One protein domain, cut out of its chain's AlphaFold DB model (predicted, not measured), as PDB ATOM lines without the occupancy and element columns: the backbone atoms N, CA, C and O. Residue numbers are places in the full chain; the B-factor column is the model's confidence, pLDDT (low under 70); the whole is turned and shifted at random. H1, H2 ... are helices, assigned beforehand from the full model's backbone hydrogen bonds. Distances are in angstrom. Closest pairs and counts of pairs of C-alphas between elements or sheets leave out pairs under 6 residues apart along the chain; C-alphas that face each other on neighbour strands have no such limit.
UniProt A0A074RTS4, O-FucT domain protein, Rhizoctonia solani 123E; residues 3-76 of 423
ATOM      1  N   ASN A   3     -12.717  38.669  -3.298       88.75
ATOM      2  CA  ASN A   3     -11.916  37.491  -2.971       88.75
ATOM      3  C   ASN A   3     -11.794  36.644  -4.248       88.75
ATOM      4  O   ASN A   3     -12.807  36.302  -4.853       88.75
ATOM      5  N   ARG A   4     -10.569  36.346  -4.691       84.31
ATOM      6  CA  ARG A   4     -10.296  35.586  -5.923       84.31
ATOM      7  C   ARG A   4     -10.940  34.211  -5.877       84.31
ATOM      8  O   ARG A   4     -11.587  33.818  -6.840       84.31
ATOM      9  N   GLY A   5     -10.768  33.507  -4.758       82.00
ATOM     10  CA  GLY A   5     -11.276  32.153  -4.590       82.00
ATOM     11  C   GLY A   5     -12.796  32.112  -4.608       82.00
ATOM     12  O   GLY A   5     -13.370  31.278  -5.297       82.00
ATOM     13  N   ASP A   6     -13.447  33.057  -3.933       84.12
ATOM     14  CA  ASP A   6     -14.913  33.123  -3.927       84.12
ATOM     15  C   ASP A   6     -15.476  33.621  -5.259       84.12
ATOM     16  O   ASP A   6     -16.545  33.180  -5.676       84.12
ATOM     17  N   ALA A   7     -14.756  34.508  -5.954       81.81
ATOM     18  CA  ALA A   7     -15.150  34.970  -7.275       81.81
ATOM     19  C   ALA A   7     -15.160  33.804  -8.272       81.81
ATOM     20  O   ALA A   7     -16.197  33.516  -8.856       81.81
ATOM     21  N   ILE A   8     -14.045  33.094  -8.442       80.19
ATOM     22  CA  ILE A   8     -13.957  32.045  -9.471       80.19
ATOM     23  C   ILE A   8     -14.388  30.655  -8.975       80.19
ATOM     24  O   ILE A   8     -14.399  29.699  -9.745       80.19
ATOM     25  N   GLY A   9     -14.731  30.527  -7.690       78.38
ATOM     26  CA  GLY A   9     -15.141  29.271  -7.060       78.38
ATOM     27  C   GLY A   9     -13.992  28.294  -6.786       78.38
ATOM     28  O   GLY A   9     -14.234  27.094  -6.676       78.38
ATOM     29  N   TRP A  10     -12.741  28.764  -6.712       78.94
ATOM     30  CA  TRP A  10     -11.555  27.910  -6.559       78.94
ATOM     31  C   TRP A  10     -10.882  28.081  -5.194       78.94
ATOM     32  O   TRP A  10     -10.673  29.186  -4.700       78.94
ATOM     33  N   GLY A  11     -10.469  26.964  -4.593       77.81
ATOM     34  CA  GLY A  11      -9.835  26.942  -3.271       77.81
ATOM     35  C   GLY A  11      -8.356  27.347  -3.237       77.81
ATOM     36  O   GLY A  11      -7.801  27.460  -2.148       77.81
ATOM     37  N   VAL A  12      -7.721  27.576  -4.392       76.62
ATOM     38  CA  VAL A  12      -6.253  27.695  -4.542       76.62
ATOM     39  C   VAL A  12      -5.640  28.756  -3.621       76.62
ATOM     40  O   VAL A  12      -4.583  28.536  -3.038       76.62
ATOM     41  N   TRP A  13      -6.315  29.891  -3.422       81.69
ATOM     42  CA  TRP A  13      -5.794  30.982  -2.588       81.69
ATOM     43  C   TRP A  13      -6.249  30.932  -1.129       81.69
ATOM     44  O   TRP A  13      -5.784  31.750  -0.343       81.69
ATOM     45  N   ARG A  14      -7.121  29.994  -0.727       85.56
ATOM     46  CA  ARG A  14      -7.728  29.997   0.621       85.56
ATOM     47  C   ARG A  14      -6.713  29.862   1.756       85.56
ATOM     48  O   ARG A  14      -6.966  30.347   2.853       85.56
ATOM     49  N   ASN A  15      -5.567  29.251   1.471       86.62
ATOM     50  CA  ASN A  15      -4.482  29.067   2.433       86.62
ATOM     51  C   ASN A  15      -3.516  30.265   2.496       86.62
ATOM     52  O   ASN A  15      -2.582  30.257   3.296       86.62
ATOM     53  N   LEU A  16      -3.696  31.285   1.651       84.81
ATOM     54  CA  LEU A  16      -2.884  32.499   1.684       84.81
ATOM     55  C   LEU A  16      -3.476  33.530   2.659       84.81
ATOM     56  O   LEU A  16      -4.685  33.523   2.887       84.81
ATOM     57  N   PRO A  17      -2.669  34.469   3.186       89.31
ATOM     58  CA  PRO A  17      -3.178  35.643   3.899       89.31
ATOM     59  C   PRO A  17      -4.257  36.381   3.096       89.31
ATOM     60  O   PRO A  17      -4.172  36.432   1.864       89.31
ATOM     61  N   ILE A  18      -5.258  36.953   3.776       86.19
ATOM     62  CA  ILE A  18      -6.456  37.538   3.148       86.19
ATOM     63  C   ILE A  18      -6.104  38.566   2.068       86.19
ATOM     64  O   ILE A  18      -6.705  38.584   0.998       86.19
ATOM     65  N   GLU A  19      -5.046  39.341   2.273       85.62
ATOM     66  CA  GLU A  19      -4.545  40.365   1.356       85.62
ATOM     67  C   GLU A  19      -4.101  39.763   0.015       85.62
ATOM     68  O   GLU A  19      -4.263  40.379  -1.037       85.62
ATOM     69  N   LYS A  20      -3.579  38.531   0.036       82.81
ATOM     70  CA  LYS A  20      -3.196  37.766  -1.160       82.81
ATOM     71  C   LYS A  20      -4.375  37.026  -1.793       82.81
ATOM     72  O   LYS A  20      -4.275  36.625  -2.952       82.81
ATOM     73  N   GLN A  21      -5.480  36.868  -1.064       87.25
ATOM     74  CA  GLN A  21      -6.738  36.361  -1.612       87.25
ATOM     75  C   GLN A  21      -7.505  37.446  -2.365       87.25
ATOM     76  O   GLN A  21      -8.317  37.120  -3.228       87.25
ATOM     77  N   MET A  22      -7.255  38.727  -2.083       88.81
ATOM     78  CA  MET A  22      -7.971  39.821  -2.730       88.81
ATOM     79  C   MET A  22      -7.497  40.073  -4.171       88.81
ATOM     80  O   MET A  22      -6.318  39.964  -4.525       88.81
ATOM     81  N   GLY A  23      -8.450  40.412  -5.030       86.19
ATOM     82  CA  GLY A  23      -8.277  40.763  -6.433       86.19
ATOM     83  C   GLY A  23      -9.130  41.968  -6.825       86.19
ATOM     84  O   GLY A  23      -9.955  42.471  -6.053       86.19
ATOM     85  N   TRP A  24      -8.935  42.439  -8.050       86.25
ATOM     86  CA  TRP A  24      -9.639  43.593  -8.598       86.25
ATOM     87  C   TRP A  24     -10.501  43.163  -9.779       86.25
ATOM     88  O   TRP A  24     -10.062  42.384 -10.617       86.25
ATOM     89  N   ARG A  25     -11.728  43.687  -9.844       86.69
ATOM     90  CA  ARG A  25     -12.572  43.576 -11.035       86.69
ATOM     91  C   ARG A  25     -12.144  44.676 -11.995       86.69
ATOM     92  O   ARG A  25     -12.230  45.849 -11.632       86.69
ATOM     93  N   ILE A  26     -11.689  44.296 -13.183       88.44
ATOM     94  CA  ILE A  26     -11.239  45.231 -14.213       88.44
ATOM     95  C   ILE A  26     -12.239  45.201 -15.370       88.44
ATOM     96  O   ILE A  26     -12.561  44.113 -15.848       88.44
ATOM     97  N   PRO A  27     -12.740  46.357 -15.839       89.62
ATOM     98  CA  PRO A  27     -13.572  46.399 -17.035       89.62
ATOM     99  C   PRO A  27     -12.810  45.866 -18.252       89.62
ATOM    100  O   PRO A  27     -11.673  46.270 -18.499       89.62
ATOM    101  N   ILE A  28     -13.449  45.013 -19.058       91.62
ATOM    102  CA  ILE A  28     -12.826  44.421 -20.256       91.62
ATOM    103  C   ILE A  28     -12.307  45.490 -21.233       91.62
ATOM    104  O   ILE A  28     -11.257  45.311 -21.847       91.62
ATOM    105  N   GLY A  29     -12.978  46.648 -21.289       93.81
ATOM    106  CA  GLY A  29     -12.595  47.796 -22.116       93.81
ATOM    107  C   GLY A  29     -11.287  48.489 -21.719       93.81
ATOM    108  O   GLY A  29     -10.837  49.376 -22.434       93.81
ATOM    109  N   VAL A  30     -10.656  48.101 -20.605       94.12
ATOM    110  CA  VAL A  30      -9.281  48.513 -20.271       94.12
ATOM    111  C   VAL A  30      -8.256  47.726 -21.097       94.12
ATOM    112  O   VAL A  30      -7.209  48.258 -21.469       94.12
ATOM    113  N   MET A  31      -8.564  46.463 -21.401       94.56
ATOM    114  CA  MET A  31      -7.671  45.531 -22.094       94.56
ATOM    115  C   MET A  31      -7.974  45.463 -23.594       94.56
ATOM    116  O   MET A  31      -7.048  45.501 -24.399       94.56
ATOM    117  N   LEU A  32      -9.256  45.432 -23.967       96.00
ATOM    118  CA  LEU A  32      -9.735  45.265 -25.340       96.00
ATOM    119  C   LEU A  32     -10.321  46.570 -25.896       96.00
ATOM    120  O   LEU A  32     -11.093  47.252 -25.223       96.00
ATOM    121  N   ASP A  33      -9.985  46.915 -27.141       97.31
ATOM    122  CA  ASP A  33     -10.556  48.073 -27.838       97.31
ATOM    123  C   ASP A  33     -12.009  47.795 -28.271       97.31
ATOM    124  O   ASP A  33     -12.282  47.425 -29.414       97.31
ATOM    125  N   MET A  34     -12.952  47.977 -27.340       96.56
ATOM    126  CA  MET A  34     -14.377  47.699 -27.565       96.56
ATOM    127  C   MET A  34     -14.971  48.524 -28.712       96.56
ATOM    128  O   MET A  34     -15.806  48.020 -29.457       96.56
ATOM    129  N   ASN A  35     -14.532  49.774 -28.889       96.06
ATOM    130  CA  ASN A  35     -15.024  50.636 -29.966       96.06
ATOM    131  C   ASN A  35     -14.590  50.130 -31.341       96.06
ATOM    132  O   ASN A  35     -15.333  50.270 -32.307       96.06
ATOM    133  N   HIS A  36     -13.386  49.564 -31.445       97.12
ATOM    134  CA  HIS A  36     -12.941  48.910 -32.672       97.12
ATOM    135  C   HIS A  36     -13.706  47.617 -32.926       97.12
ATOM    136  O   HIS A  36     -14.257  47.463 -34.011       97.12
ATOM    137  N   LEU A  37     -13.810  46.749 -31.915       96.81
ATOM    138  CA  LEU A  37     -14.527  45.477 -32.017       96.81
ATOM    139  C   LEU A  37     -15.987  45.669 -32.465       96.81
ATOM    140  O   LEU A  37     -16.490  44.929 -33.304       96.81
ATOM    141  N   ARG A  38     -16.649  46.717 -31.963       96.81
ATOM    142  CA  ARG A  38     -18.046  47.056 -32.286       96.81
ATOM    143  C   ARG A  38     -18.295  47.515 -33.717       96.81
ATOM    144  O   ARG A  38     -19.449  47.623 -34.119       96.81
ATOM    145  N   LYS A  39     -17.248  47.798 -34.496       96.25
ATOM    146  CA  LYS A  39     -17.404  48.145 -35.917       96.25
ATOM    147  C   LYS A  39     -17.800  46.941 -36.762       96.25
ATOM    148  O   LYS A  39     -18.407  47.126 -37.811       96.25
ATOM    149  N   THR A  40     -17.432  45.741 -36.319       95.38
ATOM    150  CA  THR A  40     -17.639  44.490 -37.055       95.38
ATOM    151  C   THR A  40     -18.473  43.476 -36.275       95.38
ATOM    152  O   THR A  40     -19.131  42.649 -36.900       95.38
ATOM    153  N   HIS A  41     -18.521  43.572 -34.940       95.69
ATOM    154  CA  HIS A  41     -19.227  42.618 -34.079       95.69
ATOM    155  C   HIS A  41     -20.249  43.293 -33.163       95.69
ATOM    156  O   HIS A  41     -19.965  44.298 -32.509       95.69
ATOM    157  N   SER A  42     -21.430  42.692 -33.032       94.81
ATOM    158  CA  SER A  42     -22.449  43.116 -32.066       94.81
ATOM    159  C   SER A  42     -22.082  42.639 -30.659       94.81
ATOM    160  O   SER A  42     -22.482  41.559 -30.234       94.81
ATOM    161  N   VAL A  43     -21.294  43.441 -29.937       94.50
ATOM    162  CA  VAL A  43     -20.806  43.102 -28.591       94.50
ATOM    163  C   VAL A  43     -21.283  44.112 -27.556       94.50
ATOM    164  O   VAL A  43     -20.960  45.303 -27.628       94.50
ATOM    165  N   VAL A  44     -21.969  43.608 -26.533       94.38
ATOM    166  CA  VAL A  44     -22.357  44.349 -25.330       94.38
ATOM    167  C   VAL A  44     -21.648  43.772 -24.108       94.38
ATOM    168  O   VAL A  44     -21.364  42.578 -24.033       94.38
ATOM    169  N   THR A  45     -21.320  44.632 -23.156       93.69
ATOM    170  CA  THR A  45     -20.870  44.239 -21.820       93.69
ATOM    171  C   THR A  45     -22.071  43.840 -20.967       93.69
ATOM    172  O   THR A  45     -23.208  44.189 -21.283       93.69
ATOM    173  N   VAL A  46     -21.827  43.141 -19.853       92.62
ATOM    174  CA  VAL A  46     -22.903  42.816 -18.906       92.62
ATOM    175  C   VAL A  46     -23.567  44.098 -18.400       92.62
ATOM    176  O   VAL A  46     -24.786  44.179 -18.439       92.62
ATOM    177  N   GLY A  47     -22.795  45.122 -18.025       92.75
ATOM    178  CA  GLY A  47     -23.342  46.417 -17.607       92.75
ATOM    179  C   GLY A  47     -24.301  47.047 -18.629       92.75
ATOM    180  O   GLY A  47     -25.405  47.436 -18.261       92.75
ATOM    181  N   GLU A  48     -23.936  47.074 -19.913       95.06
ATOM    182  CA  GLU A  48     -24.821  47.588 -20.975       95.06
ATOM    183  C   GLU A  48     -26.046  46.691 -21.188       95.06
ATOM    184  O   GLU A  48     -27.145  47.194 -21.396       95.06
ATOM    185  N   TYR A  49     -25.897  45.365 -21.104       95.25
ATOM    186  CA  TYR A  49     -27.038  44.449 -21.142       95.25
ATOM    187  C   TYR A  49     -28.020  44.722 -19.990       95.25
ATOM    188  O   TYR A  49     -29.233  44.700 -20.206       95.25
ATOM    189  N   LEU A  50     -27.519  45.005 -18.781       95.50
ATOM    190  CA  LEU A  50     -28.363  45.360 -17.640       95.50
ATOM    191  C   LEU A  50     -29.131  46.659 -17.898       95.50
ATOM    192  O   LEU A  50     -30.350  46.692 -17.726       95.50
ATOM    193  N   GLU A  51     -28.434  47.690 -18.372       96.12
ATOM    194  CA  GLU A  51     -29.016  48.991 -18.707       96.12
ATOM    195  C   GLU A  51     -30.096  48.880 -19.793       96.12
ATOM    196  O   GLU A  51     -31.217  49.352 -19.594       96.12
ATOM    197  N   LEU A  52     -29.803  48.181 -20.897       95.44
ATOM    198  CA  LEU A  52     -30.735  47.969 -22.013       95.44
ATOM    199  C   LEU A  52     -32.037  47.278 -21.585       95.44
ATOM    200  O   LEU A  52     -33.075  47.474 -22.214       95.44
ATOM    201  N   ASN A  53     -31.993  46.491 -20.511       95.31
ATOM    202  CA  ASN A  53     -33.138  45.753 -19.984       95.31
ATOM    203  C   ASN A  53     -33.761  46.401 -18.735       95.31
ATOM    204  O   ASN A  53     -34.610  45.786 -18.081       95.31
ATOM    205  N   GLY A  54     -33.361  47.631 -18.390       95.00
ATOM    206  CA  GLY A  54     -33.887  48.368 -17.238       95.00
ATOM    207  C   GLY A  54     -33.579  47.705 -15.891       95.00
ATOM    208  O   GLY A  54     -34.355  47.838 -14.946       95.00
ATOM    209  N   MET A  55     -32.483  46.948 -15.811       95.56
ATOM    210  CA  MET A  55     -32.041  46.261 -14.600       95.56
ATOM    211  C   MET A  55     -31.002  47.094 -13.842       95.56
ATOM    212  O   MET A  55     -30.225  47.836 -14.440       95.56
ATOM    213  N   SER A  56     -30.970  46.961 -12.511       94.50
ATOM    214  CA  SER A  56     -29.979  47.669 -11.690       94.50
ATOM    215  C   SER A  56     -28.560  47.169 -11.998       94.50
ATOM    216  O   SER A  56     -28.354  45.955 -11.985       94.50
ATOM    217  N   PRO A  57     -27.562  48.051 -12.189       91.88
ATOM    218  CA  PRO A  57     -26.167  47.640 -12.361       91.88
ATOM    219  C   PRO A  57     -25.600  46.900 -11.135       91.88
ATOM    220  O   PRO A  57     -24.653  46.126 -11.276       91.88
ATOM    221  N   ASP A  58     -26.195  47.062  -9.948       91.75
ATOM    222  CA  ASP A  58     -25.735  46.418  -8.707       91.75
ATOM    223  C   ASP A  58     -25.891  44.889  -8.717       91.75
ATOM    224  O   ASP A  58     -25.295  44.198  -7.888       91.75
ATOM    225  N   ILE A  59     -26.673  44.335  -9.653       92.50
ATOM    226  CA  ILE A  59     -26.817  42.880  -9.795       92.50
ATOM    227  C   ILE A  59     -25.650  42.245 -10.561       92.50
ATOM    228  O   ILE A  59     -25.520  41.016 -10.539       92.50
ATOM    229  N   GLU A  60     -24.807  43.051 -11.227       90.81
ATOM    230  CA  GLU A  60     -23.623  42.572 -11.940       90.81
ATOM    231  C   GLU A  60     -22.642  41.914 -10.968       90.81
ATOM    232  O   GLU A  60     -21.981  42.560 -10.145       90.81
ATOM    233  N   ARG A  61     -22.489  40.600 -11.109       86.31
ATOM    234  CA  ARG A  61     -21.582  39.825 -10.269       86.31
ATOM    235  C   ARG A  61     -20.133  40.051 -10.660       86.31
ATOM    236  O   ARG A  61     -19.762  40.261 -11.809       86.31
ATOM    237  N   SER A  62     -19.276  39.978  -9.654       81.94
ATOM    238  CA  SER A  62     -17.867  40.325  -9.781       81.94
ATOM    239  C   SER A  62     -16.962  39.166 -10.210       81.94
ATOM    240  O   SER A  62     -15.745  39.323 -10.217       81.94
ATOM    241  N   ASN A  63     -17.545  38.013 -10.532       81.81
ATOM    242  CA  ASN A  63     -16.850  36.804 -10.971       81.81
ATOM    243  C   ASN A  63     -16.775  36.645 -12.495       81.81
ATOM    244  O   ASN A  63     -16.155  35.700 -12.969       81.81
ATOM    245  N   GLY A  64     -17.419  37.537 -13.255       80.69
ATOM    246  CA  GLY A  64     -17.462  37.468 -14.718       80.69
ATOM    247  C   GLY A  64     -18.356  36.356 -15.280       80.69
ATOM    248  O   GLY A  64     -18.408  36.195 -16.496       80.69
ATOM    249  N   ALA A  65     -19.068  35.602 -14.437       83.62
ATOM    250  CA  ALA A  65     -19.976  34.555 -14.887       83.62
ATOM    251  C   ALA A  65     -21.334  35.133 -15.313       83.62
ATOM    252  O   ALA A  65     -21.836  36.101 -14.731       83.62
ATOM    253  N   TRP A  66     -21.976  34.484 -16.286       88.69
ATOM    254  CA  TRP A  66     -23.377  34.752 -16.593       88.69
ATOM    255  C   TRP A  66     -24.281  34.169 -15.498       88.69
ATOM    256  O   TRP A  66     -24.399  32.950 -15.349       88.69
ATOM    257  N   HIS A  67     -24.934  35.033 -14.714       88.12
ATOM    258  CA  HIS A  67     -25.832  34.606 -13.643       88.12
ATOM    259  C   HIS A  67     -27.254  34.416 -14.162       88.12
ATOM    260  O   HIS A  67     -28.028  35.363 -14.275       88.12
ATOM    261  N   ARG A  68     -27.587  33.152 -14.422       86.81
ATOM    262  CA  ARG A  68     -28.840  32.707 -15.047       86.81
ATOM    263  C   ARG A  68     -30.098  33.221 -14.347       86.81
ATOM    264  O   ARG A  68     -31.009  33.657 -15.026       86.81
ATOM    265  N   GLU A  69     -30.125  33.228 -13.018       84.62
ATOM    266  CA  GLU A  69     -31.291  33.685 -12.245       84.62
ATOM    267  C   GLU A  69     -31.376  35.216 -12.166       84.62
ATOM    268  O   GLU A  69     -32.452  35.804 -12.260       84.62
ATOM    269  N   ASN A  70     -30.229  35.886 -12.028       88.19
ATOM    270  CA  ASN A  70     -30.192  37.331 -11.802       88.19
ATOM    271  C   ASN A  70     -30.448  38.126 -13.089       88.19
ATOM    272  O   ASN A  70     -30.981  39.228 -13.030       88.19
ATOM    273  N   TYR A  71     -30.045  37.596 -14.247       93.25
ATOM    274  CA  TYR A  71     -30.020  38.344 -15.510       93.25
ATOM    275  C   TYR A  71     -31.258  38.118 -16.397       93.25
ATOM    276  O   TYR A  71     -31.277  38.568 -17.540       93.25
ATOM    277  N   GLN A  72     -32.304  37.469 -15.867       92.12
ATOM    278  CA  GLN A  72     -33.588  37.222 -16.546       92.12
ATOM    279  C   GLN A  72     -34.652  38.312 -16.303       92.12
ATOM    280  O   GLN A  72     -35.798  38.166 -16.729       92.12
ATOM    281  N   ASN A  73     -34.314  39.396 -15.590       91.06
ATOM    282  CA  ASN A  73     -35.232  40.500 -15.267       91.06
ATOM    283  C   ASN A  73     -36.561  40.025 -14.633       91.06
ATOM    284  O   ASN A  73     -37.652  40.367 -15.093       91.06
ATOM    285  N   GLY A  74     -36.474  39.157 -13.617       85.38
ATOM    286  CA  GLY A  74     -37.654  38.578 -12.962       85.38
ATOM    287  C   GLY A  74     -38.482  37.655 -13.866       85.38
ATOM    288  O   GLY A  74     -39.695  37.570 -13.693       85.38
ATOM    289  N   GLY A  75     -37.845  37.009 -14.850       87.88
ATOM    290  CA  GLY A  75     -38.483  36.096 -15.805       87.88
ATOM    291  C   GLY A  75     -39.027  36.770 -17.068       87.88
ATOM    292  O   GLY A  75     -39.641  36.096 -17.890       87.88
ATOM    293  N   LYS A  76     -38.813  38.082 -17.246       91.94
ATOM    294  CA  LYS A  76     -39.203  38.798 -18.474       91.94
ATOM    295  C   LYS A  76     -38.346  38.427 -19.682       91.94
ATOM    296  O   LYS A  76     -38.819  38.572 -20.800       91.94
TER     297      LYS A  76
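What this domain is: This is residues 3 to 76 of the 423 residues of the protein "O-FucT domain protein" of Rhizoctonia solani 123E (UniProt A0A074RTS4). Little regular structure is here: a loose chain, mostly loop, has small H1 and H2 near each other at one end, and residues 22 to 33 run from them toward H3 and H4 at the other. Residues 36 to 42 stick out, and residues 53 to 76 have no named element. The printed part has 74 residues, with four named helices, H1 to H4 in order, and no named strand; the class is all helix, on 20 residues. It is loose, radius of gyration of the C-alphas 15.3 A, and flat, 43 by 33 by 16 A.

How they stand to each other: Start at H1, residues 4 to 8: it is close but not clearly touching H2, residues 18 to 21, the closest C-alphas, of Arg 4 and Gln 21, being 5.6 A apart. H3, residues 34 to 37, is apart from both, and H4, residues 46 to 52, from H1, H2 and H3. In H1 and H4 every O i to N i+4 pair is within hydrogen-bond range; H2 and H3 are too short for one.

Where its parts are: Find C-alpha 4 at (-10.296, 35.586, -5.923), where H1 begins its 6.2 A. H2 measures 4.9 A, H3 5.0 A, and H4 runs 9.9 A to C-alpha 52 at (-30.735, 47.969, -22.013).

The domain as a whole: The C-alphas of Asn 15 and Lys 39 are the farthest apart, 44.7 A. The H2 to H3 link is long. The printed part has no cut, and no printed residue is under 70 in pLDDT.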